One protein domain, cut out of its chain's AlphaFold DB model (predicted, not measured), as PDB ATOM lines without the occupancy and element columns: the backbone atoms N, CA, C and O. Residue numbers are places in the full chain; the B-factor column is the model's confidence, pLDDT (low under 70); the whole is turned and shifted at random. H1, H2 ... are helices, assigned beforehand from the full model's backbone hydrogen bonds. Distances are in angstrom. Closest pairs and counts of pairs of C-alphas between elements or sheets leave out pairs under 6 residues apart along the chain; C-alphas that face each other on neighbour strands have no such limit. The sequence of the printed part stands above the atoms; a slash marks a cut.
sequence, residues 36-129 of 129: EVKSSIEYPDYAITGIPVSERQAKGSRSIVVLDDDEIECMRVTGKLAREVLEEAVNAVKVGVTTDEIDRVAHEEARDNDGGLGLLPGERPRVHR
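What this domain is: This is residues 36 to 129 of the 129 residues of an uncharacterized protein of Schistosoma rodhaini (UniProt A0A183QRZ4). A long helix, H3, and the next one, H4, make a helical hairpin shaped like a narrow V, closed where the second half of H3 meets H4 and open towards the start of H3. Two short helices, H1 and H2, sit away from it on a winding first stretch, and a last stretch with no named element, residues 117 to 129, runs on from H4. The printed part has 94 residues with four named helices, in the order H1, H2, H3, H4, and no named strand; the class is all helix. It is loose, with a radius of gyration of the C-alphas of 16.3 A, and elongated, spanning 50 by 28 by 27 A.

How they stand to each other: Start at Glu 36 and go along to H1, residues 46 to 49, and H2, residues 53 to 58. These two are close but not clearly touching; their closest C-alphas, those of Tyr 46 and Val 53, are 7.4 A apart. Go on to H3, residues 69 to 91, which is apart from H1 and from H2. Then look at H4, residues 99 to 116, which is apart from H1 and H2 too. H3 and H4 form a helical hairpin and touch, H3 with residues 81 to 89 alone; their closest C-alphas, those of Ala 89 and Ala 106, are 5.5 A apart. They run opposite ways at a tilt of 36 degrees, only just steep. In H2 and H3 every O i to N i+4 pair is within hydrogen-bond range, in H4 12 of 14 are, and H1 is too short for such a pair.

Where its parts are: Find C-alpha 46 at (-32.882, 11.617, -20.236), where H1 begins; it ends at Thr 49. H1 measures 5.4 A from first to last C-alpha, and H2, from Val 53 to Ala 58, 8.8 A. Next find C-alpha 69 at (-17.113, 23.627, -37.529); from there H3 runs 33.6 A to Asn 91. H4 starts at Thr 99 and runs 26.3 A to C-alpha 116 at (-35.754, 28.551, -33.308).

The domain as a whole: The two C-alphas farthest apart, those of Gly 96 and Arg 129, are 49.9 A apart. The printed part has no cut and ends at residue 129, the chain's last. The link from H1 to H2 is tight, those from H2 to H3 and from H3 to H4 are short, and no link is long. Look for residues 56 to 62, of which 56 to 58 belong to H2, and residues 95 to 100: both stretches stand free. Residues 117 to 129 have no named element. The mean pLDDT of the printed part is 79.1; residues 113 to 129, of which 113 to 116 belong to H4, are under 70.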
ATOM      1  N   GLU A  36     -45.123  21.865 -18.821       87.56
ATOM      2  CA  GLU A  36     -45.063  21.138 -20.087       87.56
ATOM      3  C   GLU A  36     -44.138  21.846 -21.084       87.56
ATOM      4  O   GLU A  36     -44.132  23.075 -21.221       87.56
ATOM      5  N   VAL A  37     -43.362  21.038 -21.801       83.69
ATOM      6  CA  VAL A  37     -42.546  21.466 -22.939       83.69
ATOM      7  C   VAL A  37     -43.280  21.049 -24.208       83.69
ATOM      8  O   VAL A  37     -43.851  19.960 -24.263       83.69
ATOM      9  N   LYS A  38     -43.284  21.913 -25.226       78.56
ATOM     10  CA  LYS A  38     -43.952  21.646 -26.503       78.56
ATOM     11  C   LYS A  38     -43.302  20.446 -27.198       78.56
ATOM     12  O   LYS A  38     -42.086  20.398 -27.334       78.56
ATOM     13  N   SER A  39     -44.118  19.540 -27.732       72.75
ATOM     14  CA  SER A  39     -43.655  18.324 -28.419       72.75
ATOM     15  C   SER A  39     -42.876  18.562 -29.719       72.75
ATOM     16  O   SER A  39     -42.366  17.608 -30.297       72.75
ATOM     17  N   SER A  40     -42.803  19.809 -30.201       76.19
ATOM     18  CA  SER A  40     -42.047  20.177 -31.404       76.19
ATOM     19  C   SER A  40     -40.545  20.343 -31.169       76.19
ATOM     20  O   SER A  40     -39.823  20.524 -32.141       76.19
ATOM     21  N   ILE A  41     -40.090  20.350 -29.915       77.69
ATOM     22  CA  ILE A  41     -38.676  20.493 -29.549       77.69
ATOM     23  C   ILE A  41     -38.051  19.095 -29.462       77.69
ATOM     24  O   ILE A  41     -38.698  18.154 -28.994       77.69
ATOM     25  N   GLU A  42     -36.804  18.935 -29.915       79.31
ATOM     26  CA  GLU A  42     -36.078  17.677 -29.721       79.31
ATOM     27  C   GLU A  42     -35.761  17.460 -28.236       79.31
ATOM     28  O   GLU A  42     -35.203  18.324 -27.562       79.31
ATOM     29  N   TYR A  43     -36.095  16.277 -27.721       83.25
ATOM     30  CA  TYR A  43     -35.842  15.933 -26.326       83.25
ATOM     31  C   TYR A  43     -34.518  15.179 -26.165       83.25
ATOM     32  O   TYR A  43     -34.241  14.255 -26.937       83.25
ATOM     33  N   PRO A  44     -33.734  15.482 -25.118       85.56
ATOM     34  CA  PRO A  44     -32.578  14.670 -24.766       85.56
ATOM     35  C   PRO A  44     -32.994  13.274 -24.274       85.56
ATOM     36  O   PRO A  44     -34.120  13.060 -23.812       85.56
ATOM     37  N   ASP A  45     -32.062  12.316 -24.323       85.94
ATOM     38  CA  ASP A  45     -32.284  10.903 -23.961       85.94
ATOM     39  C   ASP A  45     -32.835  10.715 -22.532       85.94
ATOM     40  O   ASP A  45     -33.648   9.820 -22.261       85.94
ATOM     41  N   TYR A  46     -32.451  11.608 -21.625       86.56
ATOM     42  CA  TYR A  46     -32.882  11.617 -20.236       86.56
ATOM     43  C   TYR A  46     -34.271  12.228 -19.997       86.56
ATOM     44  O   TYR A  46     -34.813  12.032 -18.911       86.56
ATOM     45  N   ALA A  47     -34.884  12.941 -20.950       85.50
ATOM     46  CA  ALA A  47     -36.116  13.698 -20.693       85.50
ATOM     47  C   ALA A  47     -37.310  12.813 -20.294       85.50
ATOM     48  O   ALA A  47     -38.088  13.172 -19.412       85.50
ATOM     49  N   ILE A  48     -37.442  11.642 -20.926       84.19
ATOM     50  CA  ILE A  48     -38.550  10.704 -20.683       84.19
ATOM     51  C   ILE A  48     -38.169   9.696 -19.595       84.19
ATOM     52  O   ILE A  48     -38.927   9.439 -18.664       84.19
ATOM     53  N   THR A  49     -36.986   9.100 -19.731       86.94
ATOM     54  CA  THR A  49     -36.566   7.952 -18.918       86.94
ATOM     55  C   THR A  49     -35.894   8.356 -17.607       86.94
ATOM     56  O   THR A  49     -35.786   7.535 -16.698       86.94
ATOM     57  N   GLY A  50     -35.412   9.601 -17.502       88.44
ATOM     58  CA  GLY A  50     -34.575  10.075 -16.398       88.44
ATOM     59  C   GLY A  50     -33.169   9.465 -16.376       88.44
ATOM     60  O   GLY A  50     -32.437   9.644 -15.401       88.44
ATOM     61  N   ILE A  51     -32.785   8.707 -17.407       87.00
ATOM     62  CA  ILE A  51     -31.509   7.993 -17.475       87.00
ATOM     63  C   ILE A  51     -30.654   8.614 -18.589       87.00
ATOM     64  O   ILE A  51     -30.964   8.402 -19.758       87.00
ATOM     65  N   PRO A  52     -29.551   9.318 -18.261       87.75
ATOM     66  CA  PRO A  52     -28.625   9.840 -19.265       87.75
ATOM     67  C   PRO A  52     -27.704   8.710 -19.740       87.75
ATOM     68  O   PRO A  52     -26.691   8.388 -19.110       87.75
ATOM     69  N   VAL A  53     -28.102   8.016 -20.805       87.56
ATOM     70  CA  VAL A  53     -27.391   6.832 -21.313       87.56
ATOM     71  C   VAL A  53     -26.069   7.247 -21.951       87.56
ATOM     72  O   VAL A  53     -25.036   6.638 -21.664       87.56
ATOM     73  N   SER A  54     -26.104   8.300 -22.766       83.75
ATOM     74  CA  SER A  54     -24.943   8.870 -23.456       83.75
ATOM     75  C   SER A  54     -23.824   9.277 -22.483       83.75
ATOM     76  O   SER A  54     -22.690   8.811 -22.599       83.75
ATOM     77  N   GLU A  55     -24.151  10.048 -21.446       85.00
ATOM     78  CA  GLU A  55     -23.184  10.512 -20.440       85.00
ATOM     79  C   GLU A  55     -22.593   9.367 -19.609       85.00
ATOM     80  O   GLU A  55     -21.399   9.361 -19.303       85.00
ATOM     81  N   ARG A  56     -23.406   8.366 -19.239       86.69
ATOM     82  CA  ARG A  56     -22.928   7.202 -18.470       86.69
ATOM     83  C   ARG A  56     -21.887   6.401 -19.238       86.69
ATOM     84  O   ARG A  56     -20.958   5.886 -18.619       86.69
ATOM     85  N   GLN A  57     -22.043   6.298 -20.556       82.50
ATOM     86  CA  GLN A  57     -21.072   5.634 -21.424       82.50
ATOM     87  C   GLN A  57     -19.787   6.463 -21.560       82.50
ATOM     88  O   GLN A  57     -18.695   5.900 -21.503       82.50
ATOM     89  N   ALA A  58     -19.903   7.791 -21.651       81.25
ATOM     90  CA  ALA A  58     -18.762   8.703 -21.766       81.25
ATOM     91  C   ALA A  58     -17.990   8.916 -20.447       81.25
ATOM     92  O   ALA A  58     -16.805   9.217 -20.461       81.25
ATOM     93  N   LYS A  59     -18.610   8.716 -19.276       77.06
ATOM     94  CA  LYS A  59     -17.993   8.993 -17.961       77.06
ATOM     95  C   LYS A  59     -16.677   8.243 -17.696       77.06
ATOM     96  O   LYS A  59     -15.871   8.689 -16.881       77.06
ATOM     97  N   GLY A  60     -16.478   7.089 -18.332       75.38
ATOM     98  CA  GLY A  60     -15.251   6.295 -18.213       75.38
ATOM     99  C   GLY A  60     -14.147   6.688 -19.197       75.38
ATOM    100  O   GLY A  60     -13.002   6.270 -19.013       75.38
ATOM    101  N   SER A  61     -14.460   7.468 -20.233       76.25
ATOM    102  CA  SER A  61     -13.475   7.892 -21.219       76.25
ATOM    103  C   SER A  61     -12.754   9.155 -20.747       76.25
ATOM    104  O   SER A  61     -13.322  10.054 -20.137       76.25
ATOM    105  N   ARG A  62     -11.447   9.219 -21.016       79.06
ATOM    106  CA  ARG A  62     -10.628  10.431 -20.826       79.06
ATOM    107  C   ARG A  62     -10.531  11.259 -22.113       79.06
ATOM    108  O   ARG A  62      -9.697  12.156 -22.193       79.06
ATOM    109  N   SER A  63     -11.314  10.906 -23.132       78.00
ATOM    110  CA  SER A  63     -11.346  11.593 -24.418       78.00
ATOM    111  C   SER A  63     -12.144  12.887 -24.295       78.00
ATOM    112  O   SER A  63     -13.277  12.888 -23.817       78.00
ATOM    113  N   ILE A  64     -11.535  13.992 -24.722       84.00
ATOM    114  CA  ILE A  64     -12.210  15.278 -24.886       84.00
ATOM    115  C   ILE A  64     -12.716  15.316 -26.326       84.00
ATOM    116  O   ILE A  64     -11.927  15.107 -27.248       84.00
ATOM    117  N   VAL A  65     -14.018  15.539 -26.509       84.50
ATOM    118  CA  VAL A  65     -14.621  15.655 -27.841       84.50
ATOM    119  C   VAL A  65     -14.113  16.942 -28.487       84.50
ATOM    120  O   VAL A  65     -14.233  18.020 -27.905       84.50
ATOM    121  N   VAL A  66     -13.504  16.812 -29.664       89.75
ATOM    122  CA  VAL A  66     -13.143  17.945 -30.522       89.75
ATOM    123  C   VAL A  66     -14.296  18.131 -31.495       89.75
ATOM    124  O   VAL A  66     -14.583  17.216 -32.262       89.75
ATOM    125  N   LEU A  67     -14.959  19.279 -31.399       87.88
ATOM    126  CA  LEU A  67     -16.126  19.620 -32.206       87.88
ATOM    127  C   LEU A  67     -15.708  19.973 -33.641       87.88
ATOM    128  O   LEU A  67     -14.629  20.544 -33.838       87.88
ATOM    129  N   ASP A  68     -16.557  19.657 -34.617       92.12
ATOM    130  CA  ASP A  68     -16.428  20.165 -35.986       92.12
ATOM    131  C   ASP A  68     -16.939  21.617 -36.126       92.12
ATOM    132  O   ASP A  68     -17.429  22.225 -35.171       92.12
ATOM    133  N   ASP A  69     -16.762  22.219 -37.306       92.12
ATOM    134  CA  ASP A  69     -17.113  23.627 -37.529       92.12
ATOM    135  C   ASP A  69     -18.626  23.894 -37.383       92.12
ATOM    136  O   ASP A  69     -19.014  24.945 -36.861       92.12
ATOM    137  N   ASP A  70     -19.471  22.934 -37.773       87.19
ATOM    138  CA  ASP A  70     -20.933  23.042 -37.705       87.19
ATOM    139  C   ASP A  70     -21.416  22.903 -36.248       87.19
ATOM    140  O   ASP A  70     -22.245  23.685 -35.772       87.19
ATOM    141  N   GLU A  71     -20.838  21.969 -35.491       83.50
ATOM    142  CA  GLU A  71     -21.042  21.800 -34.051       83.50
ATOM    143  C   GLU A  71     -20.640  23.051 -33.268       83.50
ATOM    144  O   GLU A  71     -21.342  23.472 -32.345       83.50
ATOM    145  N   ILE A  72     -19.506  23.661 -33.624       89.44
ATOM    146  CA  ILE A  72     -19.037  24.898 -32.995       89.44
ATOM    147  C   ILE A  72     -20.044  26.023 -33.234       89.44
ATOM    148  O   ILE A  72     -20.333  26.784 -32.306       89.44
ATOM    149  N   GLU A  73     -20.588  26.139 -34.444       88.81
ATOM    150  CA  GLU A  73     -21.583  27.164 -34.743       88.81
ATOM    151  C   GLU A  73     -22.894  26.915 -33.988       88.81
ATOM    152  O   GLU A  73     -23.421  27.838 -33.363       88.81
ATOM    153  N   CYS A  74     -23.347  25.660 -33.908       83.12
ATOM    154  CA  CYS A  74     -24.481  25.280 -33.063       83.12
ATOM    155  C   CYS A  74     -24.256  25.700 -31.603       83.12
ATOM    156  O   CYS A  74     -25.108  26.355 -31.004       83.12
ATOM    157  N   MET A  75     -23.077  25.414 -31.040       87.62
ATOM    158  CA  MET A  75     -22.730  25.797 -29.669       87.62
ATOM    159  C   MET A  75     -22.721  27.317 -29.455       87.62
ATOM    160  O   MET A  75     -23.117  27.785 -28.384       87.62
ATOM    161  N   ARG A  76     -22.298  28.110 -30.450       90.06
ATOM    162  CA  ARG A  76     -22.354  29.581 -30.379       90.06
ATOM    163  C   ARG A  76     -23.789  30.087 -30.358       90.06
ATOM    164  O   ARG A  76     -24.107  30.945 -29.534       90.06
ATOM    165  N   VAL A  77     -24.646  29.547 -31.224       88.38
ATOM    166  CA  VAL A  77     -26.071  29.896 -31.274       88.38
ATOM    167  C   VAL A  77     -26.750  29.530 -29.956       88.38
ATOM    168  O   VAL A  77     -27.359  30.398 -29.334       88.38
ATOM    169  N   THR A  78     -26.565  28.303 -29.459       84.94
ATOM    170  CA  THR A  78     -27.103  27.871 -28.158       84.94
ATOM    171  C   THR A  78     -26.605  28.760 -27.019       84.94
ATOM    172  O   THR A  78     -27.390  29.172 -26.169       84.94
ATOM    173  N   GLY A  79     -25.316  29.116 -27.004       88.31
ATOM    174  CA  GLY A  79     -24.749  30.009 -25.993       88.31
ATOM    175  C   GLY A  79     -25.345  31.420 -26.021       88.31
ATOM    176  O   GLY A  79     -25.543  32.019 -24.961       88.31
ATOM    177  N   LYS A  80     -25.661  31.944 -27.210       90.31
ATOM    178  CA  LYS A  80     -26.336  33.238 -27.370       90.31
ATOM    179  C   LYS A  80     -27.772  33.188 -26.841       90.31
ATOM    180  O   LYS A  80     -28.133  34.040 -26.037       90.31
ATOM    181  N   LEU A  81     -28.543  32.166 -27.208       87.69
ATOM    182  CA  LEU A  81     -29.918  31.989 -26.720       87.69
ATOM    183  C   LEU A  81     -29.955  31.809 -25.195       87.69
ATOM    184  O   LEU A  81     -30.740  32.448 -24.501       87.69
ATOM    185  N   ALA A  82     -29.037  31.012 -24.639       88.25
ATOM    186  CA  ALA A  82     -28.928  30.826 -23.193       88.25
ATOM    187  C   ALA A  82     -28.609  32.135 -22.448       88.25
ATOM    188  O   ALA A  82     -29.033  32.315 -21.304       88.25
ATOM    189  N   ARG A  83     -27.867  33.060 -23.078       92.38
ATOM    190  CA  ARG A  83     -27.619  34.395 -22.517       92.38
ATOM    191  C   ARG A  83     -28.900  35.222 -22.470       92.38
ATOM    192  O   ARG A  83     -29.146  35.832 -21.436       92.38
ATOM    193  N   GLU A  84     -29.691  35.215 -23.536       90.44
ATOM    194  CA  GLU A  84     -30.958  35.958 -23.622       90.44
ATOM    195  C   GLU A  84     -31.949  35.476 -22.545       90.44
ATOM    196  O   GLU A  84     -32.459  36.283 -21.769       90.44
ATOM    197  N   VAL A  85     -32.101  34.156 -22.374       91.31
ATOM    198  CA  VAL A  85     -32.925  33.566 -21.297       91.31
ATOM    199  C   VAL A  85     -32.424  33.980 -19.907       91.31
ATOM    200  O   VAL A  85     -33.214  34.290 -19.012       91.31
ATOM    201  N   LEU A  86     -31.104  33.992 -19.699       91.69
ATOM    202  CA  LEU A  86     -30.523  34.389 -18.418       91.69
ATOM    203  C   LEU A  86     -30.744  35.878 -18.121       91.69
ATOM    204  O   LEU A  86     -30.950  36.233 -16.963       91.69
ATOM    205  N   GLU A  87     -30.684  36.747 -19.129       94.19
ATOM    206  CA  GLU A  87     -30.948  38.178 -18.965       94.19
ATOM    207  C   GLU A  87     -32.381  38.424 -18.485       94.19
ATOM    208  O   GLU A  87     -32.577  39.163 -17.519       94.19
ATOM    209  N   GLU A  88     -33.361  37.728 -19.058       92.19
ATOM    210  CA  GLU A  88     -34.754  37.861 -18.628       92.19
ATOM    211  C   GLU A  88     -34.985  37.299 -17.216       92.19
ATOM    212  O   GLU A  88     -35.615  37.939 -16.368       92.19
ATOM    213  N   ALA A  89     -34.371  36.157 -16.892       93.12
ATOM    214  CA  ALA A  89     -34.408  35.612 -15.536       93.12
ATOM    215  C   ALA A  89     -33.790  36.574 -14.503       93.12
ATOM    216  O   ALA A  89     -34.295  36.690 -13.384       93.12
ATOM    217  N   VAL A  90     -32.715  37.285 -14.863       94.56
ATOM    218  CA  VAL A  90     -32.082  38.303 -14.011       94.56
ATOM    219  C   VAL A  90     -32.987  39.526 -13.844       94.56
ATOM    220  O   VAL A  90     -33.099  40.035 -12.726       94.56
ATOM    221  N   ASN A  91     -33.686  39.961 -14.895       93.88
ATOM    222  CA  ASN A  91     -34.646  41.070 -14.827       93.88
ATOM    223  C   ASN A  91     -35.820  40.776 -13.876       93.88
ATOM    224  O   ASN A  91     -36.346  41.688 -13.231       93.88
ATOM    225  N   ALA A  92     -36.199  39.505 -13.725       93.00
ATOM    226  CA  ALA A  92     -37.236  39.077 -12.790       93.00
ATOM    227  C   ALA A  92     -36.803  39.130 -11.305       93.00
ATOM    228  O   ALA A  92     -37.653  39.058 -10.407       93.00
ATOM    229  N   VAL A  93     -35.503  39.269 -11.010       94.38
ATOM    230  CA  VAL A  93     -34.976  39.239  -9.638       94.38
ATOM    231  C   VAL A  93     -35.337  40.519  -8.885       94.38
ATOM    232  O   VAL A  93     -34.808  41.600  -9.131       94.38
ATOM    233  N   LYS A  94     -36.196  40.379  -7.872       93.75
ATOM    234  CA  LYS A  94     -36.548  41.450  -6.930       93.75
ATOM    235  C   LYS A  94     -36.832  40.889  -5.539       93.75
ATOM    236  O   LYS A  94     -37.170  39.716  -5.377       93.75
ATOM    237  N   VAL A  95     -36.716  41.736  -4.516       93.94
ATOM    238  CA  VAL A  95     -37.037  41.345  -3.133       93.94
ATOM    239  C   VAL A  95     -38.491  40.868  -3.059       93.94
ATOM    240  O   VAL A  95     -39.400  41.556  -3.515       93.94
ATOM    241  N   GLY A  96     -38.702  39.681  -2.482       90.50
ATOM    242  CA  GLY A  96     -40.025  39.068  -2.341       90.50
ATOM    243  C   GLY A  96     -40.459  38.171  -3.504       90.50
ATOM    244  O   GLY A  96     -41.499  37.526  -3.387       90.50
ATOM    245  N   VAL A  97     -39.682  38.074  -4.589       90.88
ATOM    246  CA  VAL A  97     -39.917  37.077  -5.647       90.88
ATOM    247  C   VAL A  97     -39.414  35.702  -5.224       90.88
ATOM    248  O   VAL A  97     -38.349  35.567  -4.619       90.88
ATOM    249  N   THR A  98     -40.205  34.674  -5.531       90.75
ATOM    250  CA  THR A  98     -39.855  33.277  -5.280       90.75
ATOM    251  C   THR A  98     -38.979  32.735  -6.404       90.75
ATOM    252  O   THR A  98     -39.066  33.159  -7.552       90.75
ATOM    253  N   THR A  99     -38.157  31.735  -6.098       90.25
ATOM    254  CA  THR A  99     -37.372  31.039  -7.126       90.25
ATOM    255  C   THR A  99     -38.252  30.277  -8.120       90.25
ATOM    256  O   THR A  99     -37.836  30.095  -9.253       90.25
ATOM    257  N   ASP A 100     -39.463  29.869  -7.720       90.88
ATOM    258  CA  ASP A 100     -40.451  29.248  -8.619       90.88
ATOM    259  C   ASP A 100     -40.972  30.227  -9.683       90.88
ATOM    260  O   ASP A 100     -41.196  29.845 -10.828       90.88
ATOM    261  N   GLU A 101     -41.115  31.505  -9.325       90.88
ATOM    262  CA  GLU A 101     -41.507  32.554 -10.269       90.88
ATOM    263  C   GLU A 101     -40.388  32.832 -11.282       90.88
ATOM    264  O   GLU A 101     -40.656  32.962 -12.473       90.88
ATOM    265  N   ILE A 102     -39.132  32.867 -10.824       93.00
ATOM    266  CA  ILE A 102     -37.963  33.020 -11.707       93.00
ATOM    267  C   ILE A 102     -37.837  31.804 -12.637       93.00
ATOM    268  O   ILE A 102     -37.585  31.970 -13.825       93.00
ATOM    269  N   ASP A 103     -38.060  30.592 -12.117       92.69
ATOM    270  CA  ASP A 103     -38.111  29.363 -12.919       92.69
ATOM    271  C   ASP A 103     -39.213  29.424 -13.984       92.69
ATOM    272  O   ASP A 103     -38.971  29.033 -15.121       92.69
ATOM    273  N   ARG A 104     -40.395  29.975 -13.665       92.44
ATOM    274  CA  ARG A 104     -41.463  30.168 -14.659       92.44
ATOM    275  C   ARG A 104     -41.007  31.053 -15.815       92.44
ATOM    276  O   ARG A 104     -41.191  30.656 -16.959       92.44
ATOM    277  N   VAL A 105     -40.418  32.211 -15.511       92.50
ATOM    278  CA  VAL A 105     -39.920  33.150 -16.528       92.50
ATOM    279  C   VAL A 105     -38.856  32.477 -17.394       92.50
ATOM    280  O   VAL A 105     -38.968  32.472 -18.614       92.50
ATOM    281  N   ALA A 106     -37.876  31.817 -16.772       91.25
ATOM    282  CA  ALA A 106     -36.831  31.107 -17.505       91.25
ATOM    283  C   ALA A 106     -37.388  29.968 -18.378       91.25
ATOM    284  O   ALA A 106     -36.923  29.771 -19.497       91.25
ATOM    285  N   HIS A 107     -38.389  29.224 -17.891       90.31
ATOM    286  CA  HIS A 107     -39.040  28.147 -18.644       90.31
ATOM    287  C   HIS A 107     -39.823  28.678 -19.846       90.31
ATOM    288  O   HIS A 107     -39.781  28.072 -20.913       90.31
ATOM    289  N   GLU A 108     -40.550  29.783 -19.681       89.31
ATOM    290  CA  GLU A 108     -41.314  30.427 -20.756       89.31
ATOM    291  C   GLU A 108     -40.376  30.934 -21.859       89.31
ATOM    292  O   GLU A 108     -40.532  30.540 -23.015       89.31
ATOM    293  N   GLU A 109     -39.330  31.670 -21.484       86.88
ATOM    294  CA  GLU A 109     -38.329  32.195 -22.418       86.88
ATOM    295  C   GLU A 109     -37.537  31.094 -23.128       86.88
ATOM    296  O   GLU A 109     -37.299  31.170 -24.333       86.88
ATOM    297  N   ALA A 110     -37.142  30.033 -22.416       85.94
ATOM    298  CA  ALA A 110     -36.464  28.899 -23.039       85.94
ATOM    299  C   ALA A 110     -37.360  28.227 -24.087       85.94
ATOM    300  O   ALA A 110     -36.919  27.943 -25.196       85.94
ATOM    301  N   ARG A 111     -38.647  28.036 -23.782       80.56
ATOM    302  CA  ARG A 111     -39.591  27.373 -24.688       80.56
ATOM    303  C   ARG A 111     -39.861  28.176 -25.963       80.56
ATOM    304  O   ARG A 111     -40.108  27.575 -27.011       80.56
ATOM    305  N   ASP A 112     -39.835  29.500 -25.866       74.62
ATOM    306  CA  ASP A 112     -40.079  30.399 -26.990       74.62
ATOM    307  C   ASP A 112     -38.817  30.571 -27.861       74.62
ATOM    308  O   ASP A 112     -38.924  30.589 -29.090       74.62
ATOM    309  N   ASN A 113     -37.625  30.559 -27.253       67.06
ATOM    310  CA  ASN A 113     -36.338  30.628 -27.957       67.06
ATOM    311  C   ASN A 113     -35.903  29.283 -28.578       67.06
ATOM    312  O   ASN A 113     -35.362  29.258 -29.687       67.06
ATOM    313  N   ASP A 114     -36.213  28.149 -27.939       57.59
ATOM    314  CA  ASP A 114     -35.927  26.799 -28.458       57.59
ATOM    315  C   ASP A 114     -36.802  26.424 -29.668       57.59
ATOM    316  O   ASP A 114     -36.472  25.508 -30.423       57.59
ATOM    317  N   GLY A 115     -37.884  27.168 -29.929       47.44
ATOM    318  CA  GLY A 115     -38.637  27.075 -31.184       47.44
ATOM    319  C   GLY A 115     -37.832  27.484 -32.428       47.44
ATOM    320  O   GLY A 115     -38.275  27.210 -33.544       47.44
ATOM    321  N   GLY A 116     -36.669  28.125 -32.247       40.31
ATOM    322  CA  GLY A 116     -35.754  28.551 -33.308       40.31
ATOM    323  C   GLY A 116     -34.606  27.582 -33.613       40.31
ATOM    324  O   GLY A 116     -33.981  27.717 -34.664       40.31
ATOM    325  N   LEU A 117     -34.347  26.575 -32.769       42.59
ATOM    326  CA  LEU A 117     -33.381  25.510 -33.069       42.59
ATOM    327  C   LEU A 117     -34.058  24.415 -33.901       42.59
ATOM    328  O   LEU A 117     -34.197  23.265 -33.497       42.59
ATOM    329  N   GLY A 118     -34.469  24.792 -35.113       40.66
ATOM    330  CA  GLY A 118     -34.735  23.861 -36.203       40.66
ATOM    331  C   GLY A 118     -33.436  23.259 -36.736       40.66
ATOM    332  O   GLY A 118     -33.140  23.413 -37.916       40.66
ATOM    333  N   LEU A 119     -32.653  22.598 -35.881       45.50
ATOM    334  CA  LEU A 119     -31.618  21.690 -36.359       45.50
ATOM    335  C   LEU A 119     -32.342  20.446 -36.864       45.50
ATOM    336  O   LEU A 119     -33.040  19.760 -36.116       45.50
ATOM    337  N   LEU A 120     -32.265  20.225 -38.174       36.97
ATOM    338  CA  LEU A 120     -32.925  19.109 -38.832       36.97
ATOM    339  C   LEU A 120     -32.456  17.783 -38.205       36.97
ATOM    340  O   LEU A 120     -31.272  17.643 -37.879       36.97
ATOM    341  N   PRO A 121     -33.341  16.776 -38.087       34.66
ATOM    342  CA  PRO A 121     -32.965  15.457 -37.598       34.66
ATOM    343  C   PRO A 121     -31.979  14.815 -38.588       34.66
ATOM    344  O   PRO A 121     -32.373  14.199 -39.577       34.66
ATOM    345  N   GLY A 122     -30.681  15.005 -38.348       40.56
ATOM    346  CA  GLY A 122     -29.601  14.595 -39.253       40.56
ATOM    347  C   GLY A 122     -28.257  15.283 -38.999       40.56
ATOM    348  O   GLY A 122     -27.226  14.675 -39.270       40.56
ATOM    349  N   GLU A 123     -28.255  16.479 -38.404       37.31
ATOM    350  CA  GLU A 123     -27.047  17.276 -38.100       37.31
ATOM    351  C   GLU A 123     -26.567  17.090 -36.656       37.31
ATOM    352  O   GLU A 123     -25.908  17.947 -36.074       37.31
ATOM    353  N   ARG A 124     -26.894  15.947 -36.038       48.41
ATOM    354  CA  ARG A 124     -26.225  15.596 -34.788       48.41
ATOM    355  C   ARG A 124     -24.811  15.159 -35.118       48.41
ATOM    356  O   ARG A 124     -24.654  14.237 -35.930       48.41
ATOM    357  N   PRO A 125     -23.803  15.717 -34.443       40.00
ATOM    358  CA  PRO A 125     -22.473  15.192 -34.585       40.00
ATOM    359  C   PRO A 125     -22.473  13.728 -34.217       40.00
ATOM    360  O   PRO A 125     -22.909  13.314 -33.134       40.00
ATOM    361  N   ARG A 126     -22.036  12.901 -35.168       40.28
ATOM    362  CA  ARG A 126     -21.734  11.518 -34.840       40.28
ATOM    363  C   ARG A 126     -20.697  11.604 -33.741       40.28
ATOM    364  O   ARG A 126     -19.646  12.199 -33.951       40.28
ATOM    365  N   VAL A 127     -21.010  11.016 -32.590       41.00
ATOM    366  CA  VAL A 127     -20.043  10.780 -31.522       41.00
ATOM    367  C   VAL A 127     -18.953   9.923 -32.168       41.00
ATOM    368  O   VAL A 127     -19.104   8.706 -32.300       41.00
ATOM    369  N   HIS A 128     -17.930  10.566 -32.730       35.31
ATOM    370  CA  HIS A 128     -16.837   9.862 -33.368       35.31
ATOM    371  C   HIS A 128     -16.069   9.190 -32.233       35.31
ATOM    372  O   HIS A 128     -15.707   9.826 -31.241       35.31
ATOM    373  N   ARG A 129     -15.968   7.865 -32.356       36.16
ATOM    374  CA  ARG A 129     -15.218   6.991 -31.451       36.16
ATOM    375  C   ARG A 129     -13.756   7.394 -31.362       36.16
ATOM    376  O   ARG A 129     -13.196   7.736 -32.425       36.16
TER     377      ARG A 129